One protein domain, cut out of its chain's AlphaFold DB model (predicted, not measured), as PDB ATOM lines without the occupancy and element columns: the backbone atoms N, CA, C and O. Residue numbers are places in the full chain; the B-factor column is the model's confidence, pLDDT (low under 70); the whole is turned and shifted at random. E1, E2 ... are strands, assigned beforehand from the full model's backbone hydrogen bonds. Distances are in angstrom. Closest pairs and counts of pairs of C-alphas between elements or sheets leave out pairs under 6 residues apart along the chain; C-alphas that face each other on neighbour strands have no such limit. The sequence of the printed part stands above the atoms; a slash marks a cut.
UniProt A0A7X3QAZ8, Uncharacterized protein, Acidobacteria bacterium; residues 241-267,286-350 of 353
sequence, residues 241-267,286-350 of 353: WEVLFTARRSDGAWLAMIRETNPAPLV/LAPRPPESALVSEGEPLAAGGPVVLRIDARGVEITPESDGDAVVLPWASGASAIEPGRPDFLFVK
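AT A GLANCE: This is residues 241 to 267 and 286 to 350 of the 353 residues of an uncharacterized protein of Acidobacteria bacterium (UniProt A0A7X3QAZ8). Little regular structure: a small sandwich, sheet E1 - E2 - E3 crossed over hairpin E4 and E5, then unnamed residues 320 to 350. Of 92 printed residues, 30 form five named strands, E1 to E5: all strand, both sheets antiparallel. It is compact, radius of gyration of the C-alphas 13.8 A, spanning 45 by 26 by 24 A.

IN THESE COORDINATES: E1, residues 241 to 249, starts at C-alpha 241 (-45.970, 20.601, -22.812) and measures 22.4 A. E2 is residues 254 to 260; E3, 293 to 297; E4, 309 to 313; E5, 316 to 319, ending at C-alpha 319 (-42.358, 12.756, -18.038).

HOW THE PARTS SIT: Hairpin E1 and E2 has N 244 and O 257 within hydrogen-bond range, 2.8 A; hairpin E4 and E5, N 318 and O 311, 2.9 A. The closest C-alphas of E2 and E4, Trp 254 and Ile 312, are 5.9 A apart.

THE WHOLE: Residues 268 to 285 are cut out; C-alphas 267 and 286 are 4.9 A apart. Link E3 to E4 is long. pLDDT is under 70 in 32 residues, among them 333 to 350.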
ATOM      1  N   TRP A 241     -45.577  21.621 -21.850       85.12
ATOM      2  CA  TRP A 241     -45.970  20.601 -22.812       85.12
ATOM      3  C   TRP A 241     -47.402  20.156 -22.543       85.12
ATOM      4  O   TRP A 241     -47.869  20.204 -21.405       85.12
ATOM      5  N   GLU A 242     -48.090  19.704 -23.581       82.31
ATOM      6  CA  GLU A 242     -49.433  19.138 -23.473       82.31
ATOM      7  C   GLU A 242     -49.616  17.953 -24.423       82.31
ATOM      8  O   GLU A 242     -49.012  17.886 -25.497       82.31
ATOM      9  N   VAL A 243     -50.490  17.028 -24.040       80.56
ATOM     10  CA  VAL A 243     -50.827  15.844 -24.831       80.56
ATOM     11  C   VAL A 243     -51.940  16.188 -25.817       80.56
ATOM     12  O   VAL A 243     -53.003  16.685 -25.432       80.56
ATOM     13  N   LEU A 244     -51.705  15.896 -27.097       73.31
ATOM     14  CA  LEU A 244     -52.701  16.022 -28.160       73.31
ATOM     15  C   LEU A 244     -53.526  14.739 -28.305       73.31
ATOM     16  O   LEU A 244     -54.752  14.802 -28.357       73.31
ATOM     17  N   PHE A 245     -52.861  13.582 -28.371       71.62
ATOM     18  CA  PHE A 245     -53.499  12.263 -28.373       71.62
ATOM     19  C   PHE A 245     -52.528  11.172 -27.910       71.62
ATOM     20  O   PHE A 245     -51.310  11.336 -28.004       71.62
ATOM     21  N   THR A 246     -53.077  10.036 -27.480       73.19
ATOM     22  CA  THR A 246     -52.343   8.784 -27.257       73.19
ATOM     23  C   THR A 246     -52.861   7.704 -28.197       73.19
ATOM     24  O   THR A 246     -54.056   7.652 -28.487       73.19
ATOM     25  N   ALA A 247     -51.980   6.828 -28.657       68.00
ATOM     26  CA  ALA A 247     -52.306   5.719 -29.542       68.00
ATOM     27  C   ALA A 247     -51.642   4.434 -29.046       68.00
ATOM     28  O   ALA A 247     -50.619   4.479 -28.361       68.00
ATOM     29  N   ARG A 248     -52.212   3.283 -29.414       68.50
ATOM     30  CA  ARG A 248     -51.622   1.974 -29.112       68.50
ATOM     31  C   ARG A 248     -51.129   1.324 -30.398       68.50
ATOM     32  O   ARG A 248     -51.870   1.206 -31.375       68.50
ATOM     33  N   ARG A 249     -49.866   0.919 -30.396       70.81
ATOM     34  CA  ARG A 249     -49.216   0.183 -31.480       70.81
ATOM     35  C   ARG A 249     -49.665  -1.275 -31.482       70.81
ATOM     36  O   ARG A 249     -50.113  -1.815 -30.468       70.81
ATOM     37  N   SER A 250     -49.533  -1.924 -32.635       64.06
ATOM     38  CA  SER A 250     -49.870  -3.343 -32.818       64.06
ATOM     39  C   SER A 250     -49.024  -4.304 -31.980       64.06
ATOM     40  O   SER A 250     -49.498  -5.384 -31.644       64.06
ATOM     41  N   ASP A 251     -47.800  -3.917 -31.620       73.44
ATOM     42  CA  ASP A 251     -46.931  -4.646 -30.683       73.44
ATOM     43  C   ASP A 251     -47.363  -4.477 -29.210       73.44
ATOM     44  O   ASP A 251     -46.781  -5.071 -28.305       73.44
ATOM     45  N   GLY A 252     -48.414  -3.689 -28.966       65.88
ATOM     46  CA  GLY A 252     -48.976  -3.419 -27.653       65.88
ATOM     47  C   GLY A 252     -48.393  -2.189 -26.960       65.88
ATOM     48  O   GLY A 252     -48.964  -1.806 -25.932       65.88
ATOM     49  N   ALA A 253     -47.340  -1.572 -27.513       73.06
ATOM     50  CA  ALA A 253     -46.703  -0.375 -26.971       73.06
ATOM     51  C   ALA A 253     -47.567   0.880 -27.167       73.06
ATOM     52  O   ALA A 253     -48.455   0.926 -28.020       73.06
ATOM     53  N   TRP A 254     -47.307   1.916 -26.377       77.19
ATOM     54  CA  TRP A 254     -48.025   3.185 -26.453       77.19
ATOM     55  C   TRP A 254     -47.215   4.264 -27.167       77.19
ATOM     56  O   TRP A 254     -45.988   4.282 -27.118       77.19
ATOM     57  N   LEU A 255     -47.935   5.174 -27.814       76.56
ATOM     58  CA  LEU A 255     -47.419   6.382 -28.447       76.56
ATOM     59  C   LEU A 255     -48.209   7.590 -27.963       76.56
ATOM     60  O   LEU A 255     -49.411   7.490 -27.708       76.56
ATOM     61  N   ALA A 256     -47.556   8.744 -27.916       77.56
ATOM     62  CA  ALA A 256     -48.196  10.015 -27.627       77.56
ATOM     63  C   ALA A 256     -47.731  11.089 -28.605       77.56
ATOM     64  O   ALA A 256     -46.548  11.195 -28.916       77.56
ATOM     65  N   MET A 257     -48.672  11.907 -29.070       81.06
ATOM     66  CA  MET A 257     -48.369  13.157 -29.755       81.06
ATOM     67  C   MET A 257     -48.438  14.284 -28.732       81.06
ATOM     68  O   MET A 257     -49.481  14.491 -28.105       81.06
ATOM     69  N   ILE A 258     -47.340  15.011 -28.572       82.69
ATOM     70  CA  ILE A 258     -47.174  16.042 -27.545       82.69
ATOM     71  C   ILE A 258     -46.763  17.344 -28.223       82.69
ATOM     72  O   ILE A 258     -45.979  17.330 -29.173       82.69
ATOM     73  N   ARG A 259     -47.305  18.466 -27.745       83.88
ATOM     74  CA  ARG A 259     -47.020  19.813 -28.249       83.88
ATOM     75  C   ARG A 259     -46.391  20.674 -27.166       83.88
ATOM     76  O   ARG A 259     -46.842  20.668 -26.024       83.88
ATOM     77  N   GLU A 260     -45.389  21.456 -27.543       84.12
ATOM     78  CA  GLU A 260     -44.841  22.519 -26.706       84.12
ATOM     79  C   GLU A 260     -45.803  23.717 -26.697       84.12
ATOM     80  O   GLU A 260     -46.147  24.256 -27.748       84.12
ATOM     81  N   THR A 261     -46.261  24.139 -25.522       76.50
ATOM     82  CA  THR A 261     -47.229  25.239 -25.371       76.50
ATOM     83  C   THR A 261     -46.571  26.581 -25.093       76.50
ATOM     84  O   THR A 261     -47.141  27.616 -25.432       76.50
ATOM     85  N   ASN A 262     -45.363  26.575 -24.528       75.31
ATOM     86  CA  ASN A 262     -44.600  27.786 -24.245       75.31
ATOM     87  C   ASN A 262     -43.156  27.654 -24.755       75.31
ATOM     88  O   ASN A 262     -42.236  27.393 -23.972       75.31
ATOM     89  N   PRO A 263     -42.944  27.774 -26.077       74.38
ATOM     90  CA  PRO A 263     -41.622  27.633 -26.650       74.38
ATOM     91  C   PRO A 263     -40.718  28.806 -26.266       74.38
ATOM     92  O   PRO A 263     -41.092  29.971 -26.392       74.38
ATOM     93  N   ALA A 264     -39.479  28.502 -25.868       70.75
ATOM     94  CA  ALA A 264     -38.475  29.541 -25.638       70.75
ATOM     95  C   ALA A 264     -38.268  30.403 -26.909       70.75
ATOM     96  O   ALA A 264     -38.168  29.835 -28.007       70.75
ATOM     97  N   PRO A 265     -38.194  31.745 -26.783       67.38
ATOM     98  CA  PRO A 265     -38.038  32.646 -27.921       67.38
ATOM     99  C   PRO A 265     -36.689  32.446 -28.621       67.38
ATOM    100  O   PRO A 265     -35.677  32.130 -27.992       67.38
ATOM    101  N   LEU A 266     -36.668  32.661 -29.937       67.25
ATOM    102  CA  LEU A 266     -35.447  32.632 -30.737       67.25
ATOM    103  C   LEU A 266     -34.685  33.944 -30.556       67.25
ATOM    104  O   LEU A 266     -35.245  35.024 -30.737       67.25
ATOM    105  N   VAL A 267     -33.391  33.859 -30.257       71.00
ATOM    106  CA  VAL A 267     -32.504  35.026 -30.288       71.00
ATOM    107  C   VAL A 267     -32.026  35.204 -31.726       71.00
ATOM    108  O   VAL A 267     -31.202  34.425 -32.206       71.00
ATOM    109  N   LEU A 286     -35.467  39.233 -29.701       68.31
ATOM    110  CA  LEU A 286     -36.195  38.026 -29.319       68.31
ATOM    111  C   LEU A 286     -37.402  37.872 -30.246       68.31
ATOM    112  O   LEU A 286     -38.327  38.682 -30.206       68.31
ATOM    113  N   ALA A 287     -37.383  36.846 -31.089       66.44
ATOM    114  CA  ALA A 287     -38.489  36.502 -31.969       66.44
ATOM    115  C   ALA A 287     -39.312  35.341 -31.378       66.44
ATOM    116  O   ALA A 287     -38.733  34.410 -30.806       66.44
ATOM    117  N   PRO A 288     -40.649  35.344 -31.530       65.81
ATOM    118  CA  PRO A 288     -41.476  34.193 -31.177       65.81
ATOM    119  C   PRO A 288     -41.046  32.950 -31.966       65.81
ATOM    120  O   PRO A 288     -40.872  33.020 -33.185       65.81
ATOM    121  N   ARG A 289     -40.892  31.808 -31.285       71.69
ATOM    122  CA  ARG A 289     -40.684  30.507 -31.939       71.69
ATOM    123  C   ARG A 289     -42.040  29.819 -32.132       71.69
ATOM    124  O   ARG A 289     -42.848  29.853 -31.205       71.69
ATOM    125  N   PRO A 290     -42.312  29.190 -33.289       69.88
ATOM    126  CA  PRO A 290     -43.492  28.345 -33.426       69.88
ATOM    127  C   PRO A 290     -43.436  27.153 -32.447       69.88
ATOM    128  O   PRO A 290     -42.346  26.646 -32.176       69.88
ATOM    129  N   PRO A 291     -44.585  26.698 -31.918       71.69
ATOM    130  CA  PRO A 291     -44.639  25.522 -31.058       71.69
ATOM    131  C   PRO A 291     -44.268  24.264 -31.846       71.69
ATOM    132  O   PRO A 291     -44.754  24.050 -32.959       71.69
ATOM    133  N   GLU A 292     -43.426  23.418 -31.261       77.38
ATOM    134  CA  GLU A 292     -43.047  22.135 -31.850       77.38
ATOM    135  C   GLU A 292     -43.980  21.025 -31.360       77.38
ATOM    136  O   GLU A 292     -44.546  21.086 -30.268       77.38
ATOM    137  N   SER A 293     -44.192  20.015 -32.201       79.31
ATOM    138  CA  SER A 293     -44.944  18.812 -31.846       79.31
ATOM    139  C   SER A 293     -44.120  17.580 -32.185       79.31
ATOM    140  O   SER A 293     -43.459  17.545 -33.224       79.31
ATOM    141  N   ALA A 294     -44.166  16.579 -31.314       79.62
ATOM    142  CA  ALA A 294     -43.420  15.341 -31.462       79.62
ATOM    143  C   ALA A 294     -44.330  14.139 -31.197       79.62
ATOM    144  O   ALA A 294     -45.155  14.162 -30.282       79.62
ATOM    145  N   LEU A 295     -44.159  13.092 -32.005       82.31
ATOM    146  CA  LEU A 295     -44.708  11.768 -31.745       82.31
ATOM    147  C   LEU A 295     -43.624  10.955 -31.038       82.31
ATOM    148  O   LEU A 295     -42.542  10.793 -31.599       82.31
ATOM    149  N   VAL A 296     -43.910  10.482 -29.829       85.06
ATOM    150  CA  VAL A 296     -42.924   9.852 -28.944       85.06
ATOM    151  C   VAL A 296     -43.447   8.560 -28.321       85.06
ATOM    152  O   VAL A 296     -44.653   8.395 -28.107       85.06
ATOM    153  N   SER A 297     -42.514   7.660 -28.019       87.31
ATOM    154  CA  SER A 297     -42.707   6.439 -27.229       87.31
ATOM    155  C   SER A 297     -42.175   6.608 -25.802       87.31
ATOM    156  O   SER A 297     -41.470   7.567 -25.485       87.31
ATOM    157  N   GLU A 298     -42.472   5.647 -24.926       88.06
ATOM    158  CA  GLU A 298     -41.826   5.566 -23.611       88.06
ATOM    159  C   GLU A 298     -40.296   5.459 -23.744       88.06
ATOM    160  O   GLU A 298     -39.774   4.727 -24.585       88.06
ATOM    161  N   GLY A 299     -39.574   6.199 -22.902       86.31
ATOM    162  CA  GLY A 299     -38.116   6.301 -22.907       86.31
ATOM    163  C   GLY A 299     -37.545   7.337 -23.880       86.31
ATOM    164  O   GLY A 299     -36.343   7.602 -23.831       86.31
ATOM    165  N   GLU A 300     -38.368   7.951 -24.736       89.44
ATOM    166  CA  GLU A 300     -37.902   8.960 -25.691       89.44
ATOM    167  C   GLU A 300     -37.931  10.384 -25.105       89.44
ATOM    168  O   GLU A 300     -38.822  10.723 -24.319       89.44
ATOM    169  N   PRO A 301     -36.964  11.246 -25.470       87.44
ATOM    170  CA  PRO A 301     -36.965  12.647 -25.065       87.44
ATOM    171  C   PRO A 301     -37.937  13.484 -25.911       87.44
ATOM    172  O   PRO A 301     -38.002  13.325 -27.130       87.44
ATOM    173  N   LEU A 302     -38.632  14.444 -25.287       83.31
ATOM    174  CA  LEU A 302     -39.535  15.371 -25.994       83.31
ATOM    175  C   LEU A 302     -38.790  16.377 -26.880       83.31
ATOM    176  O   LEU A 302     -39.301  16.825 -27.902       83.31
ATOM    177  N   ALA A 303     -37.577  16.741 -26.474       81.38
ATOM    178  CA  ALA A 303     -36.671  17.613 -27.206       81.38
ATOM    179  C   ALA A 303     -35.225  17.217 -26.898       81.38
ATOM    180  O   ALA A 303     -34.950  16.557 -25.896       81.38
ATOM    181  N   ALA A 304     -34.276  17.645 -27.731       77.44
ATOM    182  CA  ALA A 304     -32.859  17.386 -27.489       77.44
ATOM    183  C   ALA A 304     -32.424  17.929 -26.113       77.44
ATOM    184  O   ALA A 304     -32.482  19.135 -25.874       77.44
ATOM    185  N   GLY A 305     -32.003  17.031 -25.214       76.19
ATOM    186  CA  GLY A 305     -31.629  17.369 -23.833       76.19
ATOM    187  C   GLY A 305     -32.798  17.790 -22.932       76.19
ATOM    188  O   GLY A 305     -32.558  18.351 -21.870       76.19
ATOM    189  N   GLY A 306     -34.038  17.568 -23.372       80.75
ATOM    190  CA  GLY A 306     -35.259  17.873 -22.632       80.75
ATOM    191  C   GLY A 306     -35.778  16.693 -21.800       80.75
ATOM    192  O   GLY A 306     -35.102  15.669 -21.680       80.75
ATOM    193  N   PRO A 307     -36.991  16.827 -21.236       84.19
ATOM    194  CA  PRO A 307     -37.601  15.783 -20.425       84.19
ATOM    195  C   PRO A 307     -37.876  14.510 -21.237       84.19
ATOM    196  O   PRO A 307     -38.177  14.562 -22.434       84.19
ATOM    197  N   VAL A 308     -37.773  13.367 -20.564       89.38
ATOM    198  CA  VAL A 308     -37.960  12.025 -21.124       89.38
ATOM    199  C   VAL A 308     -39.332  11.496 -20.745       89.38
ATOM    200  O   VAL A 308     -39.767  11.657 -19.605       89.38
ATOM    201  N   VAL A 309     -40.001  10.834 -21.687       89.88
ATOM    202  CA  VAL A 309     -41.266  10.145 -21.428       89.88
ATOM    203  C   VAL A 309     -41.016   8.923 -20.555       89.88
ATOM    204  O   VAL A 309     -40.290   8.012 -20.935       89.88
ATOM    205  N   LEU A 310     -41.633   8.897 -19.380       89.00
ATOM    206  CA  LEU A 310     -41.519   7.801 -18.422       89.00
ATOM    207  C   LEU A 310     -42.599   6.746 -18.633       89.00
ATOM    208  O   LEU A 310     -42.308   5.556 -18.555       89.00
ATOM    209  N   ARG A 311     -43.837   7.182 -18.878       87.81
ATOM    210  CA  ARG A 311     -44.984   6.290 -19.062       87.81
ATOM    211  C   ARG A 311     -46.024   6.924 -19.970       87.81
ATOM    212  O   ARG A 311     -46.289   8.122 -19.863       87.81
ATOM    213  N   ILE A 312     -46.635   6.114 -20.823       83.25
ATOM    214  CA  ILE A 312     -47.810   6.475 -21.610       83.25
ATOM    215  C   ILE A 312     -48.880   5.432 -21.317       83.25
ATOM    216  O   ILE A 312     -48.732   4.248 -21.608       83.25
ATOM    217  N   ASP A 313     -49.988   5.879 -20.746       76.88
ATOM    218  CA  ASP A 313     -51.142   5.029 -20.509       76.88
ATOM    219  C   ASP A 313     -52.439   5.792 -20.792       76.88
ATOM    220  O   ASP A 313     -52.452   6.948 -21.217       76.88
ATOM    221  N   ALA A 314     -53.569   5.134 -20.556       65.31
ATOM    222  CA  ALA A 314     -54.874   5.742 -20.772       65.31
ATOM    223  C   ALA A 314     -55.227   6.861 -19.773       65.31
ATOM    224  O   ALA A 314     -56.258   7.508 -19.929       65.31
ATOM    225  N   ARG A 315     -54.414   7.074 -18.733       65.31
ATOM    226  CA  ARG A 315     -54.547   8.168 -17.760       65.31
ATOM    227  C   ARG A 315     -53.731   9.390 -18.181       65.31
ATOM    228  O   ARG A 315     -54.068  10.496 -17.762       65.31
ATOM    229  N   GLY A 316     -52.720   9.219 -19.029       74.50
ATOM    230  CA  GLY A 316     -51.971  10.320 -19.623       74.50
ATOM    231  C   GLY A 316     -50.520   9.968 -19.929       74.50
ATOM    232  O   GLY A 316     -50.141   8.804 -20.042       74.50
ATOM    233  N   VAL A 317     -49.711  11.016 -20.071       83.31
ATOM    234  CA  VAL A 317     -48.270  10.905 -20.307       83.31
ATOM    235  C   VAL A 317     -47.528  11.442 -19.093       83.31
ATOM    236  O   VAL A 317     -47.741  12.586 -18.695       83.31
ATOM    237  N   GLU A 318     -46.646  10.629 -18.528       88.00
ATOM    238  CA  GLU A 318     -45.725  11.018 -17.463       88.00
ATOM    239  C   GLU A 318     -44.340  11.282 -18.047       88.00
ATOM    240  O   GLU A 318     -43.837  10.490 -18.848       88.00
ATOM    241  N   ILE A 319     -43.710  12.374 -17.625       88.75
ATOM    242  CA  ILE A 319     -42.358  12.756 -18.038       88.75
ATOM    243  C   ILE A 319     -41.449  12.985 -16.833       88.75
ATOM    244  O   ILE A 319     -41.914  13.262 -15.721       88.75
ATOM    245  N   THR A 320     -40.138  12.906 -17.052       88.31
ATOM    246  CA  THR A 320     -39.164  13.386 -16.068       88.31
ATOM    247  C   THR A 320     -39.354  14.886 -15.846       88.31
ATOM    248  O   THR A 320     -39.592  15.612 -16.815       88.31
ATOM    249  N   PRO A 321     -39.198  15.382 -14.615       78.69
ATOM    250  CA  PRO A 321     -39.195  16.817 -14.376       78.69
ATOM    251  C   PRO A 321     -37.973  17.478 -15.029       78.69
ATOM    252  O   PRO A 321     -36.932  16.848 -15.217       78.69
ATOM    253  N   GLU A 322     -38.090  18.764 -15.365       69.00
ATOM    254  CA  GLU A 322     -36.966  19.551 -15.905       69.00
ATOM    255  C   GLU A 322     -35.922  19.921 -14.830       69.00
ATOM    256  O   GLU A 322     -34.793  20.283 -15.154       69.00
ATOM    257  N   SER A 323     -36.284  19.815 -13.549       71.62
ATOM    258  CA  SER A 323     -35.427  20.046 -12.379       71.62
ATOM    259  C   SER A 323     -35.571  18.899 -11.377       71.62
ATOM    260  O   SER A 323     -36.543  18.155 -11.461       71.62
ATOM    261  N   ASP A 324     -34.663  18.780 -10.400       68.19
ATOM    262  CA  ASP A 324     -34.778  17.780  -9.324       68.19
ATOM    263  C   ASP A 324     -36.180  17.831  -8.688       68.19
ATOM    264  O   ASP A 324     -36.561  18.824  -8.062       68.19
ATOM    265  N   GLY A 325     -36.972  16.780  -8.899       71.44
ATOM    266  CA  GLY A 325     -38.385  16.755  -8.541       71.44
ATOM    267  C   GLY A 325     -39.053  15.419  -8.852       71.44
ATOM    268  O   GLY A 325     -38.402  14.461  -9.274       71.44
ATOM    269  N   ASP A 326     -40.365  15.372  -8.644       78.81
ATOM    270  CA  ASP A 326     -41.190  14.213  -8.974       78.81
ATOM    271  C   ASP A 326     -41.585  14.209 -10.458       78.81
ATOM    272  O   ASP A 326     -41.574  15.241 -11.133       78.81
ATOM    273  N   ALA A 327     -41.951  13.032 -10.970       81.81
ATOM    274  CA  ALA A 327     -42.482  12.884 -12.321       81.81
ATOM    275  C   ALA A 327     -43.705  13.788 -12.545       81.81
ATOM    276  O   ALA A 327     -44.562  13.938 -11.671       81.81
ATOM    277  N   VAL A 328     -43.797  14.366 -13.742       84.12
ATOM    278  CA  VAL A 328     -44.857  15.310 -14.107       84.12
ATOM    279  C   VAL A 328     -45.825  14.635 -15.068       84.12
ATOM    280  O   VAL A 328     -45.416  14.132 -16.113       84.12
ATOM    281  N   VAL A 329     -47.117  14.648 -14.734       84.00
ATOM    282  CA  VAL A 329     -48.188  14.224 -15.648       84.00
ATOM    283  C   VAL A 329     -48.551  15.399 -16.550       84.00
ATOM    284  O   VAL A 329     -48.911  16.473 -16.064       84.00
ATOM    285  N   LEU A 330     -48.468  15.199 -17.862       81.81
ATOM    286  CA  LEU A 330     -48.784  16.235 -18.836       81.81
ATOM    287  C   LEU A 330     -50.300  16.465 -18.958       81.81
ATOM    288  O   LEU A 330     -51.069  15.500 -19.016       81.81
ATOM    289  N   PRO A 331     -50.749  17.731 -19.049       75.06
ATOM    290  CA  PRO A 331     -52.151  18.059 -19.271       75.06
ATOM    291  C   PRO A 331     -52.581  17.757 -20.713       75.06
ATOM    292  O   PRO A 331     -51.776  17.784 -21.643       75.06
ATOM    293  N   TRP A 332     -53.879  17.531 -20.915       72.12
ATOM    294  CA  TRP A 332     -54.480  17.381 -22.241       72.12
ATOM    295  C   TRP A 332     -54.810  18.741 -22.863       72.12
ATOM    296  O   TRP A 332     -55.455  19.574 -22.223       72.12
ATOM    297  N   ALA A 333     -54.468  18.932 -24.139       63.41
ATOM    298  CA  ALA A 333     -54.631  20.211 -24.843       63.41
ATOM    299  C   ALA A 333     -56.080  20.719 -24.954       63.41
ATOM    300  O   ALA A 333     -56.331  21.906 -25.142       63.41
ATOM    301  N   SER A 334     -57.062  19.820 -24.875       56.31
ATOM    302  CA  SER A 334     -58.490  20.139 -24.995       56.31
ATOM    303  C   SER A 334     -59.209  20.259 -23.648       56.31
ATOM    304  O   SER A 334     -60.423  20.468 -23.631       56.31
ATOM    305  N   GLY A 335     -58.503  20.056 -22.528       52.09
ATOM    306  CA  GLY A 335     -59.128  19.843 -21.218       52.09
ATOM    307  C   GLY A 335     -59.993  18.576 -21.151       52.09
ATOM    308  O   GLY A 335     -60.703  18.369 -20.168       52.09
ATOM    309  N   ALA A 336     -59.971  17.732 -22.192       43.22
ATOM    310  CA  ALA A 336     -60.654  16.451 -22.180       43.22
ATOM    311  C   ALA A 336     -59.986  15.523 -21.161       43.22
ATOM    312  O   ALA A 336     -58.762  15.479 -21.053       43.22
ATOM    313  N   SER A 337     -60.805  14.777 -20.418       45.91
ATOM    314  CA  SER A 337     -60.307  13.711 -19.551       45.91
ATOM    315  C   SER A 337     -59.539  12.688 -20.381       45.91
ATOM    316  O   SER A 337     -59.912  12.414 -21.525       45.91
ATOM    317  N   ALA A 338     -58.506  12.105 -19.771       49.91
ATOM    318  CA  ALA A 338     -57.754  11.009 -20.349       49.91
ATOM    319  C   ALA A 338     -58.716   9.926 -20.862       49.91
ATOM    320  O   ALA A 338     -59.653   9.527 -20.161       49.91
ATOM    321  N   ILE A 339     -58.564   9.566 -22.135       50.16
ATOM    322  CA  ILE A 339     -59.522   8.729 -22.855       50.16
ATOM    323  C   ILE A 339     -59.396   7.299 -22.327       50.16
ATOM    324  O   ILE A 339     -58.315   6.717 -22.376       50.16
ATOM    325  N   GLU A 340     -60.502   6.716 -21.854       39.19
ATOM    326  CA  GLU A 340     -60.518   5.320 -21.413       39.19
ATOM    327  C   GLU A 340     -60.026   4.378 -22.530       39.19
ATOM    328  O   GLU A 340     -60.459   4.503 -23.686       39.19
ATOM    329  N   PRO A 341     -59.155   3.404 -22.208       36.81
ATOM    330  CA  PRO A 341     -58.700   2.432 -23.183       36.81
ATOM    331  C   PRO A 341     -59.889   1.553 -23.587       36.81
ATOM    332  O   PRO A 341     -60.399   0.792 -22.770       36.81
ATOM    333  N   GLY A 342     -60.341   1.672 -24.842       34.72
ATOM    334  CA  GLY A 342     -61.464   0.891 -25.382       34.72
ATOM    335  C   GLY A 342     -62.577   1.689 -26.072       34.72
ATOM    336  O   GLY A 342     -63.476   1.077 -26.646       34.72
ATOM    337  N   ARG A 343     -62.538   3.030 -26.083       34.91
ATOM    338  CA  ARG A 343     -63.430   3.807 -26.966       34.91
ATOM    339  C   ARG A 343     -62.954   3.741 -28.428       34.91
ATOM    340  O   ARG A 343     -61.749   3.697 -28.666       34.91
ATOM    341  N   PRO A 344     -63.876   3.784 -29.410       35.06
ATOM    342  CA  PRO A 344     -63.572   3.688 -30.846       35.06
ATOM    343  C   PRO A 344     -62.705   4.832 -31.408       35.06
ATOM    344  O   PRO A 344     -62.357   4.802 -32.583       35.06
ATOM    345  N   ASP A 345     -62.314   5.801 -30.575       41.69
ATOM    346  CA  ASP A 345     -61.351   6.862 -30.890       41.69
ATOM    347  C   ASP A 345     -59.876   6.416 -30.708       41.69
ATOM    348  O   ASP A 345     -58.956   7.219 -30.857       41.69
ATOM    349  N   PHE A 346     -59.627   5.136 -30.385       40.91
ATOM    350  CA  PHE A 346     -58.288   4.538 -30.341       40.91
ATOM    351  C   PHE A 346     -57.722   4.323 -31.747       40.91
ATOM    352  O   PHE A 346     -58.168   3.448 -32.491       40.91
ATOM    353  N   LEU A 347     -56.678   5.079 -32.092       44.56
ATOM    354  CA  LEU A 347     -55.870   4.795 -33.273       44.56
ATOM    355  C   LEU A 347     -54.997   3.570 -32.993       44.56
ATOM    356  O   LEU A 347     -54.032   3.638 -32.228       44.56
ATOM    357  N   PHE A 348     -55.342   2.446 -33.618       41.81
ATOM    358  CA  PHE A 348     -54.450   1.299 -33.725       41.81
ATOM    359  C   PHE A 348     -53.462   1.561 -34.857       41.81
ATOM    360  O   PHE A 348     -53.822   1.519 -36.035       41.81
ATOM    361  N   VAL A 349     -52.211   1.849 -34.500       45.31
ATOM    362  CA  VAL A 349     -51.137   2.025 -35.481       45.31
ATOM    363  C   VAL A 349     -50.511   0.658 -35.732       45.31
ATOM    364  O   VAL A 349     -49.856   0.093 -34.855       45.31
ATOM    365  N   LYS A 350     -50.747   0.103 -36.923       35.81
ATOM    366  CA  LYS A 350     -50.069  -1.110 -37.385       35.81
ATOM    367  C   LYS A 350     -48.726  -0.702 -37.984       35.81
ATOM    368  O   LYS A 350     -48.708   0.093 -38.921       35.81
TER     369      LYS A 350